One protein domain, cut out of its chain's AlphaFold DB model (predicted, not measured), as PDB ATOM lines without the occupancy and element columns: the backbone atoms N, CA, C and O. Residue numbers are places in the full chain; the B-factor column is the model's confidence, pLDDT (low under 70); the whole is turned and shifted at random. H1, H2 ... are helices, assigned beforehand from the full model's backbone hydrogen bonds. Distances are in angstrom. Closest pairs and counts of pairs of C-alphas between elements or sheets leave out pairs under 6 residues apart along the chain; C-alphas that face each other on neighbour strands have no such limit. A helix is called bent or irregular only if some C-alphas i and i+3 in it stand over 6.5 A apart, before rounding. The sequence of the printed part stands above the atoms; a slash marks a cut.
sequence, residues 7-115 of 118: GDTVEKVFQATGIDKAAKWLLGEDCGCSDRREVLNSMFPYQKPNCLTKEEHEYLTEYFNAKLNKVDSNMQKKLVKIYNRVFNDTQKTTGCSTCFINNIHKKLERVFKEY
ATOM      1  N   GLY A   7      -7.439  30.964   2.007       51.84
ATOM      2  CA  GLY A   7      -7.256  29.890   1.012       51.84
ATOM      3  C   GLY A   7      -5.959  29.901   0.172       51.84
ATOM      4  O   GLY A   7      -5.418  28.833  -0.081       51.84
ATOM      5  N   ASP A   8      -5.412  31.061  -0.219       56.12
ATOM      6  CA  ASP A   8      -4.139  31.143  -0.978       56.12
ATOM      7  C   ASP A   8      -2.909  30.991  -0.058       56.12
ATOM      8  O   ASP A   8      -1.813  30.617  -0.478       56.12
ATOM      9  N   THR A   9      -3.100  31.285   1.228       58.41
ATOM     10  CA  THR A   9      -2.106  31.109   2.288       58.41
ATOM     11  C   THR A   9      -2.108  29.665   2.789       58.41
ATOM     12  O   THR A   9      -1.033  29.139   3.063       58.41
ATOM     13  N   VAL A  10      -3.271  29.002   2.824       58.38
ATOM     14  CA  VAL A  10      -3.424  27.583   3.181       58.38
ATOM     15  C   VAL A  10      -2.489  26.714   2.342       58.38
ATOM     16  O   VAL A  10      -1.637  26.026   2.902       58.38
ATOM     17  N   GLU A  11      -2.587  26.786   1.011       60.34
ATOM     18  CA  GLU A  11      -1.803  25.934   0.104       60.34
ATOM     19  C   GLU A  11      -0.289  26.123   0.314       60.34
ATOM     20  O   GLU A  11       0.461  25.154   0.443       60.34
ATOM     21  N   LYS A  12       0.151  27.375   0.484       61.12
ATOM     22  CA  LYS A  12       1.556  27.719   0.752       61.12
ATOM     23  C   LYS A  12       2.032  27.268   2.128       61.12
ATOM     24  O   LYS A  12       3.168  26.822   2.253       61.12
ATOM     25  N   VAL A  13       1.197  27.398   3.161       61.97
ATOM     26  CA  VAL A  13       1.541  26.967   4.522       61.97
ATOM     27  C   VAL A  13       1.719  25.458   4.545       61.97
ATOM     28  O   VAL A  13       2.760  25.009   5.018       61.97
ATOM     29  N   PHE A  14       0.791  24.684   3.979       61.19
ATOM     30  CA  PHE A  14       0.915  23.223   3.921       61.19
ATOM     31  C   PHE A  14       2.167  22.772   3.164       61.19
ATOM     32  O   PHE A  14       2.885  21.893   3.636       61.19
ATOM     33  N   GLN A  15       2.477  23.424   2.043       62.09
ATOM     34  CA  GLN A  15       3.648  23.102   1.231       62.09
ATOM     35  C   GLN A  15       4.974  23.467   1.922       62.09
ATOM     36  O   GLN A  15       5.957  22.742   1.801       62.09
ATOM     37  N   ALA A  16       5.005  24.571   2.676       60.31
ATOM     38  CA  ALA A  16       6.209  25.058   3.346       60.31
ATOM     39  C   ALA A  16       6.484  24.392   4.703       60.31
ATOM     40  O   ALA A  16       7.634  24.343   5.133       60.31
ATOM     41  N   THR A  17       5.450  23.916   5.402       57.47
ATOM     42  CA  THR A  17       5.593  23.389   6.772       57.47
ATOM     43  C   THR A  17       5.843  21.883   6.843       57.47
ATOM     44  O   THR A  17       6.051  21.375   7.939       57.47
ATOM     45  N   GLY A  18       5.894  21.168   5.712       50.78
ATOM     46  CA  GLY A  18       6.262  19.747   5.692       50.78
ATOM     47  C   GLY A  18       5.319  18.858   6.507       50.78
ATOM     48  O   GLY A  18       5.728  17.797   6.971       50.78
ATOM     49  N   ILE A  19       4.064  19.286   6.695       55.78
ATOM     50  CA  ILE A  19       3.052  18.543   7.451       55.78
ATOM     51  C   ILE A  19       2.502  17.424   6.557       55.78
ATOM     52  O   ILE A  19       1.338  17.413   6.171       55.78
ATOM     53  N   ASP A  20       3.369  16.489   6.178       51.25
ATOM     54  CA  ASP A  20       3.074  15.376   5.271       51.25
ATOM     55  C   ASP A  20       1.987  14.456   5.856       51.25
ATOM     56  O   ASP A  20       1.161  13.902   5.135       51.25
ATOM     57  N   LYS A  21       1.910  14.367   7.191       51.44
ATOM     58  CA  LYS A  21       0.868  13.628   7.913       51.44
ATOM     59  C   LYS A  21      -0.450  14.383   8.067       51.44
ATOM     60  O   LYS A  21      -1.492  13.746   7.967       51.44
ATOM     61  N   ALA A  22      -0.453  15.710   8.241       52.53
ATOM     62  CA  ALA A  22      -1.705  16.465   8.130       52.53
ATOM     63  C   ALA A  22      -2.199  16.451   6.680       52.53
ATOM     64  O   ALA A  22      -3.390  16.314   6.448       52.53
ATOM     65  N   ALA A  23      -1.304  16.499   5.692       51.34
ATOM     66  CA  ALA A  23      -1.664  16.302   4.293       51.34
ATOM     67  C   ALA A  23      -2.248  14.893   4.046       51.34
ATOM     68  O   ALA A  23      -3.306  14.786   3.432       51.34
ATOM     69  N   LYS A  24      -1.657  13.823   4.601       51.06
ATOM     70  CA  LYS A  24      -2.237  12.458   4.591       51.06
ATOM     71  C   LYS A  24      -3.576  12.362   5.337       51.06
ATOM     72  O   LYS A  24      -4.499  11.710   4.861       51.06
ATOM     73  N   TRP A  25      -3.736  13.097   6.436       57.09
ATOM     74  CA  TRP A  25      -4.997  13.261   7.172       57.09
ATOM     75  C   TRP A  25      -6.074  13.992   6.348       57.09
ATOM     76  O   TRP A  25      -7.240  13.603   6.356       57.09
ATOM     77  N   LEU A  26      -5.686  15.005   5.564       52.56
ATOM     78  CA  LEU A  26      -6.537  15.687   4.582       52.56
ATOM     79  C   LEU A  26      -6.947  14.738   3.430       52.56
ATOM     80  O   LEU A  26      -7.974  14.983   2.787       52.56
ATOM     81  N   LEU A  27      -6.171  13.682   3.163       53.72
ATOM     82  CA  LEU A  27      -6.394  12.699   2.094       53.72
ATOM     83  C   LEU A  27      -7.249  11.488   2.517       53.72
ATOM     84  O   LEU A  27      -7.555  10.653   1.669       53.72
ATOM     85  N   GLY A  28      -7.719  11.434   3.769       49.09
ATOM     86  CA  GLY A  28      -8.738  10.472   4.205       49.09
ATOM     87  C   GLY A  28      -8.216   9.174   4.824       49.09
ATOM     88  O   GLY A  28      -9.009   8.255   5.012       49.09
ATOM     89  N   GLU A  29      -6.927   9.089   5.166       48.00
ATOM     90  CA  GLU A  29      -6.445   8.010   6.035       48.00
ATOM     91  C   GLU A  29      -6.901   8.245   7.481       48.00
ATOM     92  O   GLU A  29      -6.951   9.381   7.958       48.00
ATOM     93  N   ASP A  30      -7.300   7.145   8.122       49.84
ATOM     94  CA  ASP A  30      -8.037   7.047   9.380       49.84
ATOM     95  C   ASP A  30      -7.683   8.165  10.366       49.84
ATOM     96  O   ASP A  30      -6.551   8.311  10.838       49.84
ATOM     97  N   CYS A  31      -8.671   9.014  10.647       57.00
ATOM     98  CA  CYS A  31      -8.525  10.043  11.652       57.00
ATOM     99  C   CYS A  31      -8.228   9.313  12.967       57.00
ATOM    100  O   CYS A  31      -9.151   8.745  13.546       57.00
ATOM    101  N   GLY A  32      -6.974   9.365  13.448       60.00
ATOM    102  CA  GLY A  32      -6.505   8.918  14.779       60.00
ATOM    103  C   GLY A  32      -7.160   9.677  15.943       60.00
ATOM    104  O   GLY A  32      -6.555   9.995  16.962       60.00
ATOM    105  N   CYS A  33      -8.418  10.048  15.736       70.88
ATOM    106  CA  CYS A  33      -9.338  10.679  16.632       70.88
ATOM    107  C   CYS A  33      -9.551   9.827  17.868       70.88
ATOM    108  O   CYS A  33      -9.776  10.419  18.900       70.88
ATOM    109  N   SER A  34      -9.468   8.496  17.821       68.56
ATOM    110  CA  SER A  34      -9.634   7.669  19.025       68.56
ATOM    111  C   SER A  34      -8.544   7.955  20.063       68.56
ATOM    112  O   SER A  34      -8.870   8.453  21.139       68.56
ATOM    113  N   ASP A  35      -7.267   7.777  19.710       73.81
ATOM    114  CA  ASP A  35      -6.135   8.063  20.602       73.81
ATOM    115  C   ASP A  35      -6.086   9.541  21.002       73.81
ATOM    116  O   ASP A  35      -6.012   9.878  22.186       73.81
ATOM    117  N   ARG A  36      -6.243  10.457  20.032       77.00
ATOM    118  CA  ARG A  36      -6.296  11.898  20.330       77.00
ATOM    119  C   ARG A  36      -7.464  12.248  21.230       77.00
ATOM    120  O   ARG A  36      -7.336  13.118  22.078       77.00
ATOM    121  N   ARG A  37      -8.616  11.609  21.063       77.38
ATOM    122  CA  ARG A  37      -9.789  11.858  21.897       77.38
ATOM    123  C   ARG A  37      -9.559  11.356  23.305       77.38
ATOM    124  O   ARG A  37     -10.026  12.020  24.216       77.38
ATOM    125  N   GLU A  38      -8.846  10.257  23.522       80.56
ATOM    126  CA  GLU A  38      -8.462   9.846  24.875       80.56
ATOM    127  C   GLU A  38      -7.547  10.879  25.532       80.56
ATOM    128  O   GLU A  38      -7.843  11.342  26.637       80.56
ATOM    129  N   VAL A  39      -6.517  11.335  24.818       81.56
ATOM    130  CA  VAL A  39      -5.615  12.387  25.303       81.56
ATOM    131  C   VAL A  39      -6.385  13.683  25.584       81.56
ATOM    132  O   VAL A  39      -6.306  14.252  26.675       81.56
ATOM    133  N   LEU A  40      -7.218  14.124  24.644       82.81
ATOM    134  CA  LEU A  40      -8.033  15.325  24.775       82.81
ATOM    135  C   LEU A  40      -9.103  15.197  25.867       82.81
ATOM    136  O   LEU A  40      -9.370  16.173  26.562       82.81
ATOM    137  N   ASN A  41      -9.703  14.022  26.056       83.12
ATOM    138  CA  ASN A  41     -10.620  13.756  27.162       83.12
ATOM    139  C   ASN A  41      -9.876  13.799  28.497       83.12
ATOM    140  O   ASN A  41     -10.425  14.306  29.468       83.12
ATOM    141  N   SER A  42      -8.630  13.326  28.556       83.44
ATOM    142  CA  SER A  42      -7.801  13.450  29.754       83.44
ATOM    143  C   SER A  42      -7.451  14.912  30.051       83.44
ATOM    144  O   SER A  42      -7.465  15.324  31.209       83.44
ATOM    145  N   MET A  43      -7.175  15.728  29.027       83.06
ATOM    146  CA  MET A  43      -6.898  17.163  29.199       83.06
ATOM    147  C   MET A  43      -8.151  17.995  29.505       83.06
ATOM    148  O   MET A  43      -8.085  18.990  30.228       83.06
ATOM    149  N   PHE A  44      -9.293  17.605  28.942       85.50
ATOM    150  CA  PHE A  44     -10.569  18.312  29.033       85.50
ATOM    151  C   PHE A  44     -11.701  17.364  29.481       85.50
ATOM    152  O   PHE A  44     -12.682  17.184  28.750       85.50
ATOM    153  N   PRO A  45     -11.629  16.799  30.701       82.88
ATOM    154  CA  PRO A  45     -12.522  15.722  31.152       82.88
ATOM    155  C   PRO A  45     -13.996  16.121  31.193       82.88
ATOM    156  O   PRO A  45     -14.878  15.300  30.940       82.88
ATOM    157  N   TYR A  46     -14.266  17.398  31.462       82.00
ATOM    158  CA  TYR A  46     -15.624  17.936  31.508       82.00
ATOM    159  C   TYR A  46     -16.214  18.228  30.126       82.00
ATOM    160  O   TYR A  46     -17.423  18.129  29.957       82.00
ATOM    161  N   GLN A  47     -15.384  18.608  29.150       81.69
ATOM    162  CA  GLN A  47     -15.859  19.084  27.844       81.69
ATOM    163  C   GLN A  47     -15.868  17.974  26.783       81.69
ATOM    164  O   GLN A  47     -16.659  18.052  25.848       81.69
ATOM    165  N   LYS A  48     -15.016  16.948  26.940       82.19
ATOM    166  CA  LYS A  48     -14.882  15.794  26.031       82.19
ATOM    167  C   LYS A  48     -14.876  16.213  24.554       82.19
ATOM    168  O   LYS A  48     -15.832  15.923  23.827       82.19
ATOM    169  N   PRO A  49     -13.858  16.978  24.131       85.19
ATOM    170  CA  PRO A  49     -13.892  17.654  22.850       85.19
ATOM    171  C   PRO A  49     -13.904  16.669  21.674       85.19
ATOM    172  O   PRO A  49     -13.267  15.617  21.691       85.19
ATOM    173  N   ASN A  50     -14.640  17.043  20.634       86.25
ATOM    174  CA  ASN A  50     -14.704  16.353  19.356       86.25
ATOM    175  C   ASN A  50     -13.451  16.643  18.518       86.25
ATOM    176  O   ASN A  50     -12.823  17.692  18.648       86.25
ATOM    177  N   CYS A  51     -13.125  15.747  17.591       84.25
ATOM    178  CA  CYS A  51     -12.010  15.959  16.672       84.25
ATOM    179  C   CYS A  51     -12.304  17.064  15.654       84.25
ATOM    180  O   CYS A  51     -13.444  17.232  15.203       84.25
ATOM    181  N   LEU A  52     -11.258  17.803  15.281       84.56
ATOM    182  CA  LEU A  52     -11.324  18.847  14.260       84.56
ATOM    183  C   LEU A  52     -11.685  18.226  12.907       84.56
ATOM    184  O   LEU A  52     -11.227  17.129  12.584       84.56
ATOM    185  N   THR A  53     -12.513  18.909  12.113       83.00
ATOM    186  CA  THR A  53     -12.667  18.524  10.701       83.00
ATOM    187  C   THR A  53     -11.493  19.033   9.871       83.00
ATOM    188  O   THR A  53     -10.758  19.924  10.303       83.00
ATOM    189  N   LYS A  54     -11.385  18.496   8.645       76.12
ATOM    190  CA  LYS A  54     -10.486  18.942   7.572       76.12
ATOM    191  C   LYS A  54     -10.345  20.468   7.525       76.12
ATOM    192  O   LYS A  54      -9.311  21.024   7.882       76.12
ATOM    193  N   GLU A  55     -11.459  21.125   7.236       78.44
ATOM    194  CA  GLU A  55     -11.536  22.575   7.059       78.44
ATOM    195  C   GLU A  55     -11.179  23.362   8.331       78.44
ATOM    196  O   GLU A  55     -10.601  24.447   8.265       78.44
ATOM    197  N   GLU A  56     -11.526  22.839   9.511       85.38
ATOM    198  CA  GLU A  56     -11.260  23.516  10.783       85.38
ATOM    199  C   GLU A  56      -9.783  23.470  11.147       85.38
ATOM    200  O   GLU A  56      -9.228  24.478  11.583       85.38
ATOM    201  N   HIS A  57      -9.134  22.325  10.949       81.88
ATOM    202  CA  HIS A  57      -7.699  22.206  11.162       81.88
ATOM    203  C   HIS A  57      -6.919  23.060  10.166       81.88
ATOM    204  O   HIS A  57      -5.986  23.738  10.579       81.88
ATOM    205  N   GLU A  58      -7.294  23.067   8.881       78.69
ATOM    206  CA  GLU A  58      -6.665  23.930   7.872       78.69
ATOM    207  C   GLU A  58      -6.746  25.398   8.297       78.69
ATOM    208  O   GLU A  58      -5.740  26.111   8.329       78.69
ATOM    209  N   TYR A  59      -7.934  25.825   8.728       84.25
ATOM    210  CA  TYR A  59      -8.151  27.178   9.218       84.25
ATOM    211  C   TYR A  59      -7.306  27.506  10.458       84.25
ATOM    212  O   TYR A  59      -6.691  28.572  10.519       84.25
ATOM    213  N   LEU A  60      -7.260  26.609  11.450       86.62
ATOM    214  CA  LEU A  60      -6.455  26.799  12.661       86.62
ATOM    215  C   LEU A  60      -4.953  26.778  12.356       86.62
ATOM    216  O   LEU A  60      -4.214  27.588  12.910       86.62
ATOM    217  N   THR A  61      -4.516  25.907  11.447       80.44
ATOM    218  CA  THR A  61      -3.124  25.808  10.993       80.44
ATOM    219  C   THR A  61      -2.666  27.140  10.446       80.44
ATOM    220  O   THR A  61      -1.640  27.663  10.877       80.44
ATOM    221  N   GLU A  62      -3.431  27.722   9.530       79.12
ATOM    222  CA  GLU A  62      -3.082  29.027   8.999       79.12
ATOM    223  C   GLU A  62      -3.128  30.094  10.089       79.12
ATOM    224  O   GLU A  62      -2.178  30.854  10.239       79.12
ATOM    225  N   TYR A  63      -4.191  30.125  10.890       85.56
ATOM    226  CA  TYR A  63      -4.361  31.130  11.930       85.56
ATOM    227  C   TYR A  63      -3.187  31.163  12.924       85.56
ATOM    228  O   TYR A  63      -2.655  32.237  13.216       85.56
ATOM    229  N   PHE A  64      -2.743  29.999  13.407       84.25
ATOM    230  CA  PHE A  64      -1.627  29.894  14.349       84.25
ATOM    231  C   PHE A  64      -0.253  30.080  13.682       84.25
ATOM    232  O   PHE A  64       0.677  30.547  14.343       84.25
ATOM    233  N   ASN A  65      -0.100  29.767  12.389       79.56
ATOM    234  CA  ASN A  65       1.162  29.979  11.663       79.56
ATOM    235  C   ASN A  65       1.325  31.402  11.119       79.56
ATOM    236  O   ASN A  65       2.448  31.897  11.031       79.56
ATOM    237  N   ALA A  66       0.229  32.088  10.797       76.69
ATOM    238  CA  ALA A  66       0.240  33.413  10.187       76.69
ATOM    239  C   ALA A  66       0.762  34.520  11.123       76.69
ATOM    240  O   ALA A  66       0.876  35.665  10.687       76.69
ATOM    241  N   LYS A  67       1.087  34.201  12.393       68.62
ATOM    242  CA  LYS A  67       1.605  35.135  13.417       68.62
ATOM    243  C   LYS A  67       0.877  36.483  13.368       68.62
ATOM    244  O   LYS A  67       1.490  37.550  13.320       68.62
ATOM    245  N   LEU A  68      -0.453  36.425  13.311       72.31
ATOM    246  CA  LEU A  68      -1.278  37.610  13.131       72.31
ATOM    247  C   LEU A  68      -1.148  38.521  14.355       72.31
ATOM    248  O   LEU A  68      -1.395  38.102  15.482       72.31
ATOM    249  N   ASN A  69      -0.823  39.795  14.127       69.75
ATOM    250  CA  ASN A  69      -0.757  40.798  15.196       69.75
ATOM    251  C   ASN A  69      -2.148  41.203  15.722       69.75
ATOM    252  O   ASN A  69      -2.262  41.810  16.784       69.75
ATOM    253  N   LYS A  70      -3.215  40.903  14.969       75.56
ATOM    254  CA  LYS A  70      -4.597  41.243  15.320       75.56
ATOM    255  C   LYS A  70      -5.569  40.195  14.786       75.56
ATOM    256  O   LYS A  70      -5.436  39.740  13.655       75.56
ATOM    257  N   VAL A  71      -6.578  39.873  15.593       79.19
ATOM    258  CA  VAL A  71      -7.701  39.009  15.207       79.19
ATOM    259  C   VAL A  71      -8.849  39.887  14.723       79.19
ATOM    260  O   VAL A  71      -9.316  40.754  15.461       79.19
ATOM    261  N   ASP A  72      -9.289  39.684  13.483       83.56
ATOM    262  CA  ASP A  72     -10.454  40.383  12.937       83.56
ATOM    263  C   ASP A  72     -11.774  39.809  13.487       83.56
ATOM    264  O   ASP A  72     -11.857  38.630  13.840       83.56
ATOM    265  N   SER A  73     -12.837  40.616  13.495       84.19
ATOM    266  CA  SER A  73     -14.186  40.203  13.906       84.19
ATOM    267  C   SER A  73     -14.681  38.950  13.176       84.19
ATOM    268  O   SER A  73     -15.341  38.098  13.774       84.19
ATOM    269  N   ASN A  74     -14.373  38.804  11.884       85.25
ATOM    270  CA  ASN A  74     -14.763  37.625  11.116       85.25
ATOM    271  C   ASN A  74     -13.953  36.383  11.521       85.25
ATOM    272  O   ASN A  74     -14.507  35.291  11.655       85.25
ATOM    273  N   MET A  75     -12.653  36.555  11.784       85.50
ATOM    274  CA  MET A  75     -11.803  35.476  12.296       85.50
ATOM    275  C   MET A  75     -12.280  35.020  13.672       85.50
ATOM    276  O   MET A  75     -12.433  33.828  13.923       85.50
ATOM    277  N   GLN A  76     -12.619  35.971  14.538       88.50
ATOM    278  CA  GLN A  76     -13.142  35.680  15.861       88.50
ATOM    279  C   GLN A  76     -14.438  34.859  15.802       88.50
ATOM    280  O   GLN A  76     -14.580  33.888  16.544       88.50
ATOM    281  N   LYS A  77     -15.366  35.197  14.894       90.31
ATOM    282  CA  LYS A  77     -16.597  34.416  14.673       90.31
ATOM    283  C   LYS A  77     -16.294  32.979  14.253       90.31
ATOM    284  O   LYS A  77     -16.915  32.057  14.779       90.31
ATOM    285  N   LYS A  78     -15.340  32.781  13.337       90.19
ATOM    286  CA  LYS A  78     -14.916  31.440  12.908       90.19
ATOM    287  C   LYS A  78     -14.310  30.647  14.064       90.19
ATOM    288  O   LYS A  78     -14.751  29.533  14.310       90.19
ATOM    289  N   LEU A  79     -13.392  31.241  14.827       91.38
ATOM    290  CA  LEU A  79     -12.772  30.598  15.992       91.38
ATOM    291  C   LEU A  79     -13.811  30.181  17.040       91.38
ATOM    292  O   LEU A  79     -13.773  29.054  17.521       91.38
ATOM    293  N   VAL A  80     -14.779  31.050  17.351       92.81
ATOM    294  CA  VAL A  80     -15.884  30.720  18.269       92.81
ATOM    295  C   VAL A  80     -16.729  29.564  17.731       92.81
ATOM    296  O   VAL A  80     -17.089  28.671  18.492       92.81
ATOM    297  N   LYS A  81     -17.030  29.546  16.427       93.25
ATOM    298  CA  LYS A  81     -17.810  28.469  15.804       93.25
ATOM    299  C   LYS A  81     -17.103  27.116  15.929       93.25
ATOM    300  O   LYS A  81     -17.737  26.146  16.339       93.25
ATOM    301  N   ILE A  82     -15.805  27.078  15.627       92.25
ATOM    302  CA  ILE A  82     -14.972  25.874  15.758       92.25
ATOM    303  C   ILE A  82     -14.916  25.441  17.222       92.25
ATOM    304  O   ILE A  82     -15.185  24.286  17.535       92.25
ATOM    305  N   TYR A  83     -14.646  26.378  18.135       92.81
ATOM    306  CA  TYR A  83     -14.610  26.106  19.571       92.81
ATOM    307  C   TYR A  83     -15.914  25.479  20.070       92.81
ATOM    308  O   TYR A  83     -15.878  24.450  20.735       92.81
ATOM    309  N   ASN A  84     -17.060  26.055  19.712       93.00
ATOM    310  CA  ASN A  84     -18.366  25.559  20.136       93.00
ATOM    311  C   ASN A  84     -18.640  24.140  19.621       93.00
ATOM    312  O   ASN A  84     -19.137  23.310  20.375       93.00
ATOM    313  N   ARG A  85     -18.268  23.829  18.371       92.75
ATOM    314  CA  ARG A  85     -18.404  22.474  17.813       92.75
ATOM    315  C   ARG A  85     -17.475  21.476  18.511       92.75
ATOM    316  O   ARG A  85     -17.903  20.385  18.883       92.75
ATOM    317  N   VAL A  86     -16.203  21.837  18.659       90.56
ATOM    318  CA  VAL A  86     -15.173  20.975  19.247       90.56
ATOM    319  C   VAL A  86     -15.495  20.709  20.708       90.56
ATOM    320  O   VAL A  86     -15.605  19.563  21.104       90.56
ATOM    321  N   PHE A  87     -15.720  21.742  21.509       90.69
ATOM    322  CA  PHE A  87     -15.912  21.613  22.954       90.69
ATOM    323  C   PHE A  87     -17.371  21.420  23.380       90.69
ATOM    324  O   PHE A  87     -17.640  21.415  24.580       90.69
ATOM    325  N   ASN A  88     -18.301  21.272  22.428       89.06
ATOM    326  CA  ASN A  88     -19.747  21.204  22.675       89.06
ATOM    327  C   ASN A  88     -20.242  22.375  23.551       89.06
ATOM    328  O   ASN A  88     -21.016  22.196  24.488       89.06
ATOM    329  N   ASP A  89     -19.746  23.578  23.259       89.12
ATOM    330  CA  ASP A  89     -19.949  24.791  24.058       89.12
ATOM    331  C   ASP A  89     -20.797  25.826  23.295       89.12
ATOM    332  O   ASP A  89     -21.117  25.660  22.118       89.12
ATOM    333  N   THR A  90     -21.181  26.918  23.958       88.88
ATOM    334  CA  THR A  90     -22.052  27.969  23.401       88.88
ATOM    335  C   THR A  90     -21.477  29.370  23.630       88.88
ATOM    336  O   THR A  90     -22.197  30.334  23.902       88.88
ATOM    337  N   GLN A  91     -20.157  29.510  23.489       87.75
ATOM    338  CA  GLN A  91     -19.484  30.802  23.583       87.75
ATOM    339  C   GLN A  91     -19.963  31.763  22.498       87.75
ATOM    340  O   GLN A  91     -20.336  31.378  21.387       87.75
ATOM    341  N   LYS A  92     -19.888  33.054  22.820       88.38
ATOM    342  CA  LYS A  92     -20.153  34.157  21.896       88.38
ATOM    343  C   LYS A  92     -18.864  34.924  21.635       88.38
ATOM    344  O   LYS A  92     -17.927  34.896  22.432       88.38
ATOM    345  N   THR A  93     -18.823  35.644  20.520       84.88
ATOM    346  CA  THR A  93     -17.756  36.620  20.280       84.88
ATOM    347  C   THR A  93     -17.767  37.673  21.382       84.88
ATOM    348  O   THR A  93     -18.830  38.158  21.768       84.88
ATOM    349  N   THR A  94     -16.588  38.039  21.869       81.44
ATOM    350  CA  THR A  94     -16.407  39.017  22.944       81.44
ATOM    351  C   THR A  94     -15.448  40.117  22.509       81.44
ATOM    352  O   THR A  94     -14.415  39.834  21.910       81.44
ATOM    353  N   GLY A  95     -15.762  41.373  22.830       81.88
ATOM    354  CA  GLY A  95     -14.836  42.491  22.610       81.88
ATOM    355  C   GLY A  95     -13.644  42.489  23.576       81.88
ATOM    356  O   GLY A  95     -12.668  43.197  23.357       81.88
ATOM    357  N   CYS A  96     -13.702  41.685  24.642       85.06
ATOM    358  CA  CYS A  96     -12.607  41.526  25.591       85.06
ATOM    359  C   CYS A  96     -11.526  40.601  25.005       85.06
ATOM    360  O   CYS A  96     -11.648  39.374  25.066       85.06
ATOM    361  N   SER A  97     -10.447  41.183  24.476       82.19
ATOM    362  CA  SER A  97      -9.331  40.436  23.874       82.19
ATOM    363  C   SER A  97      -8.710  39.415  24.834       82.19
ATOM    364  O   SER A  97      -8.450  38.280  24.447       82.19
ATOM    365  N   THR A  98      -8.515  39.773  26.104       84.56
ATOM    366  CA  THR A  98      -7.929  38.877  27.119       84.56
ATOM    367  C   THR A  98      -8.860  37.719  27.476       84.56
ATOM    368  O   THR A  98      -8.405  36.580  27.588       84.56
ATOM    369  N   CYS A  99     -10.166  37.977  27.583       86.69
ATOM    370  CA  CYS A  99     -11.184  36.954  27.811       86.69
ATOM    371  C   CYS A  99     -11.240  35.972  26.634       86.69
ATOM    372  O   CYS A  99     -11.275  34.761  26.838       86.69
ATOM    373  N   PHE A 100     -11.201  36.491  25.402       88.38
ATOM    374  CA  PHE A 100     -11.153  35.671  24.194       88.38
ATOM    375  C   PHE A 100      -9.904  34.786  24.170       88.38
ATOM    376  O   PHE A 100     -10.003  33.580  23.935       88.38
ATOM    377  N   ILE A 101      -8.738  35.366  24.468       86.69
ATOM    378  CA  ILE A 101      -7.479  34.625  24.456       86.69
ATOM    379  C   ILE A 101      -7.487  33.513  25.511       86.69
ATOM    380  O   ILE A 101      -7.156  32.366  25.210       86.69
ATOM    381  N   ASN A 102      -7.892  33.823  26.741       87.06
ATOM    382  CA  ASN A 102      -7.852  32.851  27.828       87.06
ATOM    383  C   ASN A 102      -8.904  31.744  27.697       87.06
ATOM    384  O   ASN A 102      -8.597  30.598  28.019       87.06
ATOM    385  N   ASN A 103     -10.107  32.058  27.211       85.88
ATOM    386  CA  ASN A 103     -11.208  31.092  27.188       85.88
ATOM    387  C   ASN A 103     -11.294  30.286  25.892       85.88
ATOM    388  O   ASN A 103     -11.642  29.111  25.948       85.88
ATOM    389  N   ILE A 104     -10.991  30.896  24.743       90.25
ATOM    390  CA  ILE A 104     -11.192  30.277  23.426       90.25
ATOM    391  C   ILE A 104      -9.845  29.967  22.778       90.25
ATOM    392  O   ILE A 104      -9.547  28.805  22.507       90.25
ATOM    393  N   HIS A 105      -9.004  30.987  22.583       90.06
ATOM    394  CA  HIS A 105      -7.753  30.845  21.832       90.06
ATOM    395  C   HIS A 105      -6.820  29.799  22.445       90.06
ATOM    396  O   HIS A 105      -6.413  28.871  21.758       90.06
ATOM    397  N   LYS A 106      -6.515  29.898  23.746       89.69
ATOM    398  CA  LYS A 106      -5.606  28.959  24.427       89.69
ATOM    399  C   LYS A 106      -6.111  27.516  24.406       89.69
ATOM    400  O   LYS A 106      -5.305  26.594  24.346       89.69
ATOM    401  N   LYS A 107      -7.429  27.307  24.464       90.06
ATOM    402  CA  LYS A 107      -8.017  25.962  24.394       90.06
ATOM    403  C   LYS A 107      -7.914  25.385  22.984       90.06
ATOM    404  O   LYS A 107      -7.477  24.250  22.840       90.06
ATOM    405  N   LEU A 108      -8.248  26.179  21.963       90.75
ATOM    406  CA  LEU A 108      -8.055  25.798  20.561       90.75
ATOM    407  C   LEU A 108      -6.581  25.540  20.240       90.75
ATOM    408  O   LEU A 108      -6.284  24.595  19.527       90.75
ATOM    409  N   GLU A 109      -5.666  26.332  20.798       89.25
ATOM    410  CA  GLU A 109      -4.224  26.147  20.623       89.25
ATOM    411  C   GLU A 109      -3.752  24.816  21.215       89.25
ATOM    412  O   GLU A 109      -2.964  24.122  20.585       89.25
ATOM    413  N   ARG A 110      -4.246  24.433  22.401       88.06
ATOM    414  CA  ARG A 110      -3.951  23.117  22.987       88.06
ATOM    415  C   ARG A 110      -4.444  21.991  22.094       88.06
ATOM    416  O   ARG A 110      -3.662  21.112  21.782       88.06
ATOM    417  N   VAL A 111      -5.698  22.057  21.639       86.69
ATOM    418  CA  VAL A 111      -6.234  21.047  20.713       86.69
ATOM    419  C   VAL A 111      -5.394  20.997  19.448       86.69
ATOM    420  O   VAL A 111      -5.033  19.917  19.026       86.69
ATOM    421  N   PHE A 112      -5.051  22.147  18.870       85.31
ATOM    422  CA  PHE A 112      -4.250  22.234  17.653       85.31
ATOM    423  C   PHE A 112      -2.832  21.666  17.823       85.31
ATOM    424  O   PHE A 112      -2.317  21.041  16.901       85.31
ATOM    425  N   LYS A 113      -2.208  21.829  18.995       83.56
ATOM    426  CA  LYS A 113      -0.888  21.249  19.298       83.56
ATOM    427  C   LYS A 113      -0.894  19.721  19.241       83.56
ATOM    428  O   LYS A 113       0.018  19.159  18.652       83.56
ATOM    429  N   GLU A 114      -1.981  19.071  19.660       79.62
ATOM    430  CA  GLU A 114      -2.148  17.611  19.510       79.62
ATOM    431  C   GLU A 114      -2.177  17.130  18.043       79.62
ATOM    432  O   GLU A 114      -2.123  15.931  17.773       79.62
ATOM    433  N   TYR A 115      -2.295  18.050  17.079       72.56
ATOM    434  CA  TYR A 115      -2.202  17.770  15.642       72.56
ATOM    435  C   TYR A 115      -0.866  18.233  15.037       72.56
ATOM    436  O   TYR A 115      -0.594  17.929  13.879       72.56
TER     437      TYR A 115
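What this domain is: This is residues 7 to 115 of the 118 residues of an uncharacterized protein of Phycisphaerae bacterium (UniProt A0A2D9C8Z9). Three crossed helices, H4, H5 and H6, form the core of a flat slab: H6 crosses H5 and reaches H4 with residues 109 to 112. H1 packs on H4, while H2 and H3 lie more loosely at the rim, H2 near H4 and H3 near H6. The 109 printed residues hold six named helices, H1 to H6 in chain order, and no named strand; the class is all helix. The whole is compact, radius of gyration of the C-alphas 14.0 A, spanning 37 by 34 by 16 A.

How they stand to each other: H6, residues 97 to 113, has a kink of 34 degrees near residue 104 and is irregular, only just: C-alphas 103 and 106 are 6.6 A apart. Its residues 104 to 108 touch residues 79 to 83 of H5, residues 73 to 87, at a steep tilt of 55 degrees, the same way; the closest C-alphas are Tyr 83 and Ile 104, 6.6 A. H6 touches H4, residues 54 to 65, at a steep tilt of 64 degrees, opposite ways, closest C-alphas Leu 60 and Phe 112, 7.1 A. H4 touches H1, residues 7 to 17, only just about perpendicular at 72 degrees, closest C-alphas Val 10 and Glu 62, 6.0 A. H2, residues 20 to 26, is close to H4 but not clearly touching, closest C-alphas Leu 26 and Lys 54, 5.9 A. H3, residues 33 to 43, is likewise close to H6, closest C-alphas Leu 40 and Val 111, 7.2 A. Every O i to N i+4 pair is within hydrogen-bond range in H2, H3, H4 and H5; H1 has 5 of 7 and H6 11 of 13.

Where its parts are: H6 is 21.5 A long, H5 20.7 A, H4 16.6 A, H1 15.5 A, H3 14.4 A and H2 9.6 A. C-alpha 7 opens H1 at (-7.256, 29.890, 1.012); C-alpha 113 ends H6 at (-0.888, 21.249, 19.298).

The domain as a whole: The C-alphas farthest apart, Glu 29 and Cys 96, are 39.3 A apart. The printed part has no cut and no long link. Its mean pLDDT is 77.2; residues 7 to 32, 34, 67 and 69 are under 70.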